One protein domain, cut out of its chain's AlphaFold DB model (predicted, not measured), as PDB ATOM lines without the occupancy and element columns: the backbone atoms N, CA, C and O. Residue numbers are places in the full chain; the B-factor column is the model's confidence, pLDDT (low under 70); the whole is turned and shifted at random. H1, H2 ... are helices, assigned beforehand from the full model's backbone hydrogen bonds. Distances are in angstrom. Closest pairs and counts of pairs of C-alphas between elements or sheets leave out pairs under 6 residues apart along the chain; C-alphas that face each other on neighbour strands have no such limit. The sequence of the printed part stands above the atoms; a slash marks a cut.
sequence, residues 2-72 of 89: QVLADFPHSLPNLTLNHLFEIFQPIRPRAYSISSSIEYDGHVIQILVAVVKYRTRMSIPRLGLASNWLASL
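What this domain is: This is residues 2 to 72 of the 89 residues of the protein "FAD_binding_1 domain-containing protein" of Oncopeltus fasciatus (UniProt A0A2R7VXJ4). Little regular structure: an open, drawn-out loop of chain, with the short helices H1 and H2 toward one end, a long unnamed stretch running to a tip at residues 37 to 42 and folding back, and H3 near the middle of the length. The printed part has 71 residues with three named helices, H1, H2, H3, and no named strand; the class is all helix, on 18 residues. It is extended, with a radius of gyration of the C-alphas of 18.5 A, a rod of 60 by 29 by 17 A.

How they stand to each other: H1, residues 2 to 5, H2, residues 16 to 22, and H3, residues 64 to 70, are apart from one another. Residues 52 to 53 pair antiparallel with residues 61 to 62. In H2 and H3 every O i to N i+4 pair is within hydrogen-bond range; H1 is too short for one.

Where its parts are: H1 begins at C-alpha 2 (405.657, -42.346, 52.966) and measures 5.3 A, H2 9.9 A, and H3 10.2 A, ending at C-alpha 70 (384.906, -31.893, 48.367).

The domain as a whole: The C-alphas farthest apart, of His 9 and Glu 38, are 60.0 A apart. The printed part has no cut. The link from H2 to H3, 41 residues, is long. Residue 57 is under 70 in pLDDT.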
ATOM      1  N   GLN A   2     404.321 -42.965  52.886       82.38
ATOM      2  CA  GLN A   2     405.657 -42.346  52.966       82.38
ATOM      3  C   GLN A   2     406.692 -43.203  53.709       82.38
ATOM      4  O   GLN A   2     407.739 -43.471  53.149       82.38
ATOM      5  N   VAL A   3     406.336 -43.729  54.886       85.75
ATOM      6  CA  VAL A   3     407.220 -44.619  55.658       85.75
ATOM      7  C   VAL A   3     407.669 -45.829  54.838       85.75
ATOM      8  O   VAL A   3     408.821 -46.207  54.913       85.75
ATOM      9  N   LEU A   4     406.796 -46.425  54.020       87.56
ATOM     10  CA  LEU A   4     407.179 -47.590  53.219       87.56
ATOM     11  C   LEU A   4     408.240 -47.227  52.172       87.56
ATOM     12  O   LEU A   4     409.183 -47.984  51.991       87.56
ATOM     13  N   ALA A   5     408.125 -46.057  51.539       86.62
ATOM     14  CA  ALA A   5     409.103 -45.585  50.560       86.62
ATOM     15  C   ALA A   5     410.506 -45.371  51.162       86.62
ATOM     16  O   ALA A   5     411.493 -45.532  50.451       86.62
ATOM     17  N   ASP A   6     410.596 -45.066  52.459       88.44
ATOM     18  CA  ASP A   6     411.870 -44.858  53.158       88.44
ATOM     19  C   ASP A   6     412.623 -46.183  53.443       88.44
ATOM     20  O   ASP A   6     413.817 -46.156  53.740       88.44
ATOM     21  N   PHE A   7     411.970 -47.352  53.315       90.81
ATOM     22  CA  PHE A   7     412.556 -48.676  53.599       90.81
ATOM     23  C   PHE A   7     412.485 -49.636  52.393       90.81
ATOM     24  O   PHE A   7     411.766 -50.645  52.435       90.81
ATOM     25  N   PRO A   8     413.265 -49.392  51.322       89.31
ATOM     26  CA  PRO A   8     413.188 -50.163  50.077       89.31
ATOM     27  C   PRO A   8     413.595 -51.638  50.225       89.31
ATOM     28  O   PRO A   8     413.126 -52.472  49.461       89.31
ATOM     29  N   HIS A   9     414.428 -51.981  51.211       92.12
ATOM     30  CA  HIS A   9     414.865 -53.363  51.452       92.12
ATOM     31  C   HIS A   9     413.868 -54.187  52.278       92.12
ATOM     32  O   HIS A   9     413.841 -55.409  52.164       92.12
ATOM     33  N   SER A  10     413.037 -53.531  53.093       87.81
ATOM     34  CA  SER A  10     412.032 -54.200  53.933       87.81
ATOM     35  C   SER A  10     410.689 -54.352  53.218       87.81
ATOM     36  O   SER A  10     409.952 -55.298  53.485       87.81
ATOM     37  N   LEU A  11     410.381 -53.437  52.291       88.19
ATOM     38  CA  LEU A  11     409.159 -53.415  51.481       88.19
ATOM     39  C   LEU A  11     408.837 -54.751  50.774       88.19
ATOM     40  O   LEU A  11     407.683 -55.171  50.853       88.19
ATOM     41  N   PRO A  12     409.798 -55.449  50.130       90.50
ATOM     42  CA  PRO A  12     409.529 -56.710  49.430       90.50
ATOM     43  C   PRO A  12     409.037 -57.844  50.338       90.50
ATOM     44  O   PRO A  12     408.370 -58.759  49.866       90.50
ATOM     45  N   ASN A  13     409.335 -57.781  51.639       91.81
ATOM     46  CA  ASN A  13     408.924 -58.795  52.615       91.81
ATOM     47  C   ASN A  13     407.504 -58.553  53.167       91.81
ATOM     48  O   ASN A  13     406.995 -59.339  53.969       91.81
ATOM     49  N   LEU A  14     406.857 -57.450  52.780       92.06
ATOM     50  CA  LEU A  14     405.551 -57.053  53.290       92.06
ATOM     51  C   LEU A  14     404.431 -57.639  52.421       92.06
ATOM     52  O   LEU A  14     404.260 -57.259  51.265       92.06
ATOM     53  N   THR A  15     403.638 -58.549  52.987       93.38
ATOM     54  CA  THR A  15     402.472 -59.132  52.310       93.38
ATOM     55  C   THR A  15     401.218 -58.286  52.543       93.38
ATOM     56  O   THR A  15     401.147 -57.498  53.489       93.38
ATOM     57  N   LEU A  16     400.184 -58.475  51.715       91.19
ATOM     58  CA  LEU A  16     398.883 -57.827  51.931       91.19
ATOM     59  C   LEU A  16     398.263 -58.206  53.285       91.19
ATOM     60  O   LEU A  16     397.670 -57.349  53.933       91.19
ATOM     61  N   ASN A  17     398.445 -59.448  53.739       94.44
ATOM     62  CA  ASN A  17     397.941 -59.893  55.041       94.44
ATOM     63  C   ASN A  17     398.600 -59.111  56.183       94.44
ATOM     64  O   ASN A  17     397.894 -58.570  57.029       94.44
ATOM     65  N   HIS A  18     399.926 -58.930  56.135       92.62
ATOM     66  CA  HIS A  18     400.632 -58.095  57.110       92.62
ATOM     67  C   HIS A  18     400.090 -56.655  57.114       92.62
ATOM     68  O   HIS A  18     399.938 -56.050  58.170       92.62
ATOM     69  N   LEU A  19     399.750 -56.090  55.948       90.56
ATOM     70  CA  LEU A  19     399.174 -54.742  55.883       90.56
ATOM     71  C   LEU A  19     397.819 -54.641  56.591       90.56
ATOM     72  O   LEU A  19     397.581 -53.646  57.274       90.56
ATOM     73  N   PHE A  20     396.947 -55.640  56.442       91.62
ATOM     74  CA  PHE A  20     395.647 -55.660  57.122       91.62
ATOM     75  C   PHE A  20     395.764 -55.886  58.631       91.62
ATOM     76  O   PHE A  20     394.922 -55.395  59.376       91.62
ATOM     77  N   GLU A  21     396.814 -56.568  59.088       92.81
ATOM     78  CA  GLU A  21     397.121 -56.702  60.517       92.81
ATOM     79  C   GLU A  21     397.651 -55.392  61.120       92.81
ATOM     80  O   GLU A  21     397.332 -55.051  62.259       92.81
ATOM     81  N   ILE A  22     398.444 -54.634  60.356       91.75
ATOM     82  CA  ILE A  22     399.090 -53.404  60.835       91.75
ATOM     83  C   ILE A  22     398.145 -52.194  60.759       91.75
ATOM     84  O   ILE A  22     398.143 -51.343  61.655       91.75
ATOM     85  N   PHE A  23     397.371 -52.056  59.679       91.06
ATOM     86  CA  PHE A  23     396.519 -50.886  59.479       91.06
ATOM     87  C   PHE A  23     395.181 -51.008  60.200       91.06
ATOM     88  O   PHE A  23     394.465 -51.996  60.097       91.06
ATOM     89  N   GLN A  24     394.783 -49.923  60.864       93.19
ATOM     90  CA  GLN A  24     393.443 -49.835  61.425       93.19
ATOM     91  C   GLN A  24     392.401 -49.548  60.335       93.19
ATOM     92  O   GLN A  24     392.671 -48.756  59.424       93.19
ATOM     93  N   PRO A  25     391.181 -50.101  60.464       93.25
ATOM     94  CA  PRO A  25     390.066 -49.740  59.604       93.25
ATOM     95  C   PRO A  25     389.798 -48.233  59.606       93.25
ATOM     96  O   PRO A  25     389.931 -47.547  60.628       93.25
ATOM     97  N   ILE A  26     389.360 -47.720  58.456       94.38
ATOM     98  CA  ILE A  26     388.933 -46.328  58.321       94.38
ATOM     99  C   ILE A  26     387.716 -46.097  59.221       94.38
ATOM    100  O   ILE A  26     386.734 -46.834  59.173       94.38
ATOM    101  N   ARG A  27     387.777 -45.043  60.039       94.50
ATOM    102  CA  ARG A  27     386.703 -44.685  60.972       94.50
ATOM    103  C   ARG A  27     385.769 -43.631  60.367       94.50
ATOM    104  O   ARG A  27     386.259 -42.722  59.691       94.50
ATOM    105  N   PRO A  28     384.454 -43.675  60.662       94.75
ATOM    106  CA  PRO A  28     383.523 -42.619  60.274       94.75
ATOM    107  C   PRO A  28     383.941 -41.258  60.835       94.75
ATOM    108  O   PRO A  28     384.410 -41.161  61.975       94.75
ATOM    109  N   ARG A  29     383.725 -40.191  60.061       95.62
ATOM    110  CA  ARG A  29     383.989 -38.820  60.504       95.62
ATOM    111  C   ARG A  29     382.687 -38.116  60.867       95.62
ATOM    112  O   ARG A  29     381.791 -38.016  60.040       95.62
ATOM    113  N   ALA A  30     382.597 -37.643  62.107       95.12
ATOM    114  CA  ALA A  30     381.468 -36.847  62.570       95.12
ATOM    115  C   ALA A  30     381.651 -35.371  62.191       95.12
ATOM    116  O   ALA A  30     382.760 -34.838  62.288       95.12
ATOM    117  N   TYR A  31     380.546 -34.737  61.812       95.12
ATOM    118  CA  TYR A  31     380.423 -33.311  61.537       95.12
ATOM    119  C   TYR A  31     379.175 -32.785  62.240       95.12
ATOM    120  O   TYR A  31     378.214 -33.533  62.431       95.12
ATOM    121  N   SER A  32     379.194 -31.513  62.626       94.00
ATOM    122  CA  SER A  32     377.995 -30.845  63.125       94.00
ATOM    123  C   SER A  32     377.033 -30.594  61.968       94.00
ATOM    124  O   SER A  32     377.456 -30.163  60.893       94.00
ATOM    125  N   ILE A  33     375.749 -30.854  62.204       94.81
ATOM    126  CA  ILE A  33     374.682 -30.475  61.277       94.81
ATOM    127  C   ILE A  33     374.539 -28.955  61.345       94.81
ATOM    128  O   ILE A  33     374.430 -28.398  62.437       94.81
ATOM    129  N   SER A  34     374.591 -28.297  60.189       94.44
ATOM    130  CA  SER A  34     374.512 -26.838  60.061       94.44
ATOM    131  C   SER A  34     373.184 -26.346  59.482       94.44
ATOM    132  O   SER A  34     373.091 -25.184  59.111       94.44
ATOM    133  N   SER A  35     372.185 -27.224  59.384       94.50
ATOM    134  CA  SER A  35     370.810 -26.902  58.998       94.50
ATOM    135  C   SER A  35     369.843 -27.053  60.173       94.50
ATOM    136  O   SER A  35     370.129 -27.759  61.146       94.50
ATOM    137  N   SER A  36     368.683 -26.408  60.069       91.38
ATOM    138  CA  SER A  36     367.551 -26.578  60.980       91.38
ATOM    139  C   SER A  36     366.421 -27.338  60.294       91.38
ATOM    140  O   SER A  36     366.010 -26.987  59.195       91.38
ATOM    141  N   ILE A  37     365.853 -28.332  60.976       90.12
ATOM    142  CA  ILE A  37     364.682 -29.068  60.473       90.12
ATOM    143  C   ILE A  37     363.464 -28.154  60.262       90.12
ATOM    144  O   ILE A  37     362.646 -28.421  59.387       90.12
ATOM    145  N   GLU A  38     363.357 -27.071  61.037       91.69
ATOM    146  CA  GLU A  38     362.239 -26.122  60.977       91.69
ATOM    147  C   GLU A  38     362.337 -25.179  59.773       91.69
ATOM    148  O   GLU A  38     361.316 -24.836  59.186       91.69
ATOM    149  N   TYR A  39     363.556 -24.780  59.390       93.31
ATOM    150  CA  TYR A  39     363.787 -23.793  58.326       93.31
ATOM    151  C   TYR A  39     364.236 -24.428  57.002       93.31
ATOM    152  O   TYR A  39     363.806 -23.993  55.938       93.31
ATOM    153  N   ASP A  40     365.071 -25.468  57.052       94.69
ATOM    154  CA  ASP A  40     365.654 -26.142  55.882       94.69
ATOM    155  C   ASP A  40     364.936 -27.460  55.524       94.69
ATOM    156  O   ASP A  40     365.258 -28.104  54.522       94.69
ATOM    157  N   GLY A  41     363.976 -27.901  56.347       93.06
ATOM    158  CA  GLY A  41     363.270 -29.169  56.166       93.06
ATOM    159  C   GLY A  41     364.197 -30.387  56.265       93.06
ATOM    160  O   GLY A  41     365.145 -30.427  57.048       93.06
ATOM    161  N   HIS A  42     363.939 -31.419  55.456       91.56
ATOM    162  CA  HIS A  42     364.692 -32.685  55.473       91.56
ATOM    163  C   HIS A  42     366.044 -32.619  54.738       91.56
ATOM    164  O   HIS A  42     366.482 -33.601  54.132       91.56
ATOM    165  N   VAL A  43     366.716 -31.466  54.781       93.19
ATOM    166  CA  VAL A  43     368.033 -31.254  54.175       93.19
ATOM    167  C   VAL A  43     369.090 -31.197  55.272       93.19
ATOM    168  O   VAL A  43     369.059 -30.340  56.152       93.19
ATOM    169  N   ILE A  44     370.066 -32.105  55.212       93.19
ATOM    170  CA  ILE A  44     371.232 -32.077  56.100       93.19
ATOM    171  C   ILE A  44     372.327 -31.262  55.426       93.19
ATOM    172  O   ILE A  44     372.849 -31.658  54.384       93.19
ATOM    173  N   GLN A  45     372.700 -30.149  56.049       95.25
ATOM    174  CA  GLN A  45     373.846 -29.351  55.633       95.25
ATOM    175  C   GLN A  45     375.025 -29.595  56.574       95.25
ATOM    176  O   GLN A  45     374.853 -29.858  57.768       95.25
ATOM    177  N   ILE A  46     376.233 -29.513  56.020       95.62
ATOM    178  CA  ILE A  46     377.486 -29.557  56.771       95.62
ATOM    179  C   ILE A  46     378.389 -28.420  56.301       95.62
ATOM    180  O   ILE A  46     378.550 -28.200  55.102       95.62
ATOM    181  N   LEU A  47     379.033 -27.737  57.247       96.31
ATOM    182  CA  LEU A  47     380.113 -26.796  56.962       96.31
ATOM    183  C   LEU A  47     381.450 -27.468  57.279       96.31
ATOM    184  O   LEU A  47     381.717 -27.837  58.423       96.31
ATOM    185  N   VAL A  48     382.295 -27.645  56.262       96.25
ATOM    186  CA  VAL A  48     383.553 -28.389  56.389       96.25
ATOM    187  C   VAL A  48     384.706 -27.609  55.773       96.25
ATOM    188  O   VAL A  48     384.674 -27.249  54.601       96.25
ATOM    189  N   ALA A  49     385.776 -27.423  56.544       97.44
ATOM    190  CA  ALA A  49     387.050 -26.969  56.004       97.44
ATOM    191  C   ALA A  49     387.768 -28.129  55.289       97.44
ATOM    192  O   ALA A  49     387.986 -29.202  55.868       97.44
ATOM    193  N   VAL A  50     388.172 -27.913  54.034       97.81
ATOM    194  CA  VAL A  50     388.963 -28.893  53.279       97.81
ATOM    195  C   VAL A  50     390.381 -28.935  53.842       97.81
ATOM    196  O   VAL A  50     391.139 -27.972  53.754       97.81
ATOM    197  N   VAL A  51     390.744 -30.067  54.448       97.56
ATOM    198  CA  VAL A  51     392.029 -30.206  55.143       97.56
ATOM    199  C   VAL A  51     393.110 -30.546  54.127       97.56
ATOM    200  O   VAL A  51     393.165 -31.668  53.621       97.56
ATOM    201  N   LYS A  52     393.995 -29.590  53.856       96.00
ATOM    202  CA  LYS A  52     395.167 -29.765  52.999       96.00
ATOM    203  C   LYS A  52     396.328 -28.971  53.574       96.00
ATOM    204  O   LYS A  52     396.262 -27.749  53.644       96.00
ATOM    205  N   TYR A  53     397.390 -29.654  53.983       93.44
ATOM    206  CA  TYR A  53     398.563 -29.008  54.573       93.44
ATOM    207  C   TYR A  53     399.857 -29.690  54.135       93.44
ATOM    208  O   TYR A  53     399.849 -30.825  53.661       93.44
ATOM    209  N   ARG A  54     400.990 -28.999  54.264       90.44
ATOM    210  CA  ARG A  54     402.314 -29.554  53.956       90.44
ATOM    211  C   ARG A  54     403.051 -29.879  55.248       90.44
ATOM    212  O   ARG A  54     403.057 -29.083  56.181       90.44
ATOM    213  N   THR A  55     403.665 -31.052  55.295       84.62
ATOM    214  CA  THR A  55     404.647 -31.396  56.327       84.62
ATOM    215  C   THR A  55     406.046 -31.061  55.810       84.62
ATOM    216  O   THR A  55     406.236 -30.850  54.612       84.62
ATOM    217  N   ARG A  56     407.050 -31.051  56.697       82.94
ATOM    218  CA  ARG A  56     408.462 -30.922  56.284       82.94
ATOM    219  C   ARG A  56     408.891 -32.027  55.307       82.94
ATOM    220  O   ARG A  56     409.779 -31.821  54.494       82.94
ATOM    221  N   MET A  57     408.228 -33.182  55.362       68.56
ATOM    222  CA  MET A  57     408.524 -34.354  54.547       68.56
ATOM    223  C   MET A  57     407.650 -34.366  53.273       68.56
ATOM    224  O   MET A  57     406.691 -35.127  53.168       68.56
ATOM    225  N   SER A  58     407.993 -33.466  52.344       70.44
ATOM    226  CA  SER A  58     407.591 -33.338  50.926       70.44
ATOM    227  C   SER A  58     406.093 -33.371  50.553       70.44
ATOM    228  O   SER A  58     405.552 -32.348  50.129       70.44
ATOM    229  N   ILE A  59     405.413 -34.520  50.637       83.19
ATOM    230  CA  ILE A  59     404.097 -34.728  50.004       83.19
ATOM    231  C   ILE A  59     402.971 -34.081  50.838       83.19
ATOM    232  O   ILE A  59     402.823 -34.430  52.020       83.19
ATOM    233  N   PRO A  60     402.126 -33.204  50.242       90.00
ATOM    234  CA  PRO A  60     400.977 -32.616  50.926       90.00
ATOM    235  C   PRO A  60     400.071 -33.674  51.554       90.00
ATOM    236  O   PRO A  60     399.718 -34.676  50.933       90.00
ATOM    237  N   ARG A  61     399.670 -33.434  52.798       91.81
ATOM    238  CA  ARG A  61     398.721 -34.259  53.533       91.81
ATOM    239  C   ARG A  61     397.310 -33.776  53.278       91.81
ATOM    240  O   ARG A  61     397.021 -32.584  53.380       91.81
ATOM    241  N   LEU A  62     396.445 -34.733  52.971       95.56
ATOM    242  CA  LEU A  62     395.033 -34.519  52.711       95.56
ATOM    243  C   LEU A  62     394.228 -35.170  53.832       95.56
ATOM    244  O   LEU A  62     394.467 -36.325  54.187       95.56
ATOM    245  N   GLY A  63     393.269 -34.437  54.392       96.56
ATOM    246  CA  GLY A  63     392.267 -35.042  55.260       96.56
ATOM    247  C   GLY A  63     391.346 -35.930  54.433       96.56
ATOM    248  O   GLY A  63     390.727 -35.448  53.485       96.56
ATOM    249  N   LEU A  64     391.254 -37.208  54.811       96.38
ATOM    250  CA  LEU A  64     390.512 -38.231  54.071       96.38
ATOM    251  C   LEU A  64     389.055 -37.817  53.814       96.38
ATOM    252  O   LEU A  64     388.652 -37.665  52.668       96.38
ATOM    253  N   ALA A  65     388.285 -37.578  54.880       96.50
ATOM    254  CA  ALA A  65     386.857 -37.287  54.771       96.50
ATOM    255  C   ALA A  65     386.570 -35.934  54.099       96.50
ATOM    256  O   ALA A  65     385.670 -35.843  53.275       96.50
ATOM    257  N   SER A  66     387.343 -34.886  54.404       97.31
ATOM    258  CA  SER A  66     387.070 -33.543  53.881       97.31
ATOM    259  C   SER A  66     387.415 -33.387  52.400       97.31
ATOM    260  O   SER A  66     386.665 -32.736  51.681       97.31
ATOM    261  N   ASN A  67     388.500 -34.007  51.917       97.75
ATOM    262  CA  ASN A  67     388.807 -33.999  50.482       97.75
ATOM    263  C   ASN A  67     387.864 -34.922  49.704       97.75
ATOM    264  O   ASN A  67     387.444 -34.554  48.615       97.75
ATOM    265  N   TRP A  68     387.488 -36.073  50.275       96.38
ATOM    266  CA  TRP A  68     386.496 -36.960  49.665       96.38
ATOM    267  C   TRP A  68     385.129 -36.278  49.513       96.38
ATOM    268  O   TRP A  68     384.537 -36.345  48.442       96.38
ATOM    269  N   LEU A  69     384.665 -35.561  50.548       96.00
ATOM    270  CA  LEU A  69     383.442 -34.752  50.485       96.00
ATOM    271  C   LEU A  69     383.545 -33.633  49.442       96.00
ATOM    272  O   LEU A  69     382.591 -33.400  48.711       96.00
ATOM    273  N   ALA A  70     384.696 -32.962  49.344       96.19
ATOM    274  CA  ALA A  70     384.906 -31.893  48.367       96.19
ATOM    275  C   ALA A  70     384.865 -32.384  46.910       96.19
ATOM    276  O   ALA A  70     384.503 -31.619  46.022       96.19
ATOM    277  N   SER A  71     385.237 -33.643  46.660       96.12
ATOM    278  CA  SER A  71     385.169 -34.268  45.333       96.12
ATOM    279  C   SER A  71     383.921 -35.130  45.129       96.12
ATOM    280  O   SER A  71     383.838 -35.850  44.132       96.12
ATOM    281  N   LEU A  72     382.992 -35.147  46.088       95.31
ATOM    282  CA  LEU A  72     381.849 -36.047  46.052       95.31
ATOM    283  C   LEU A  72     380.916 -35.672  44.899       95.31
ATOM    284  O   LEU A  72     380.442 -34.544  44.798       95.31
TER     285      LEU A  72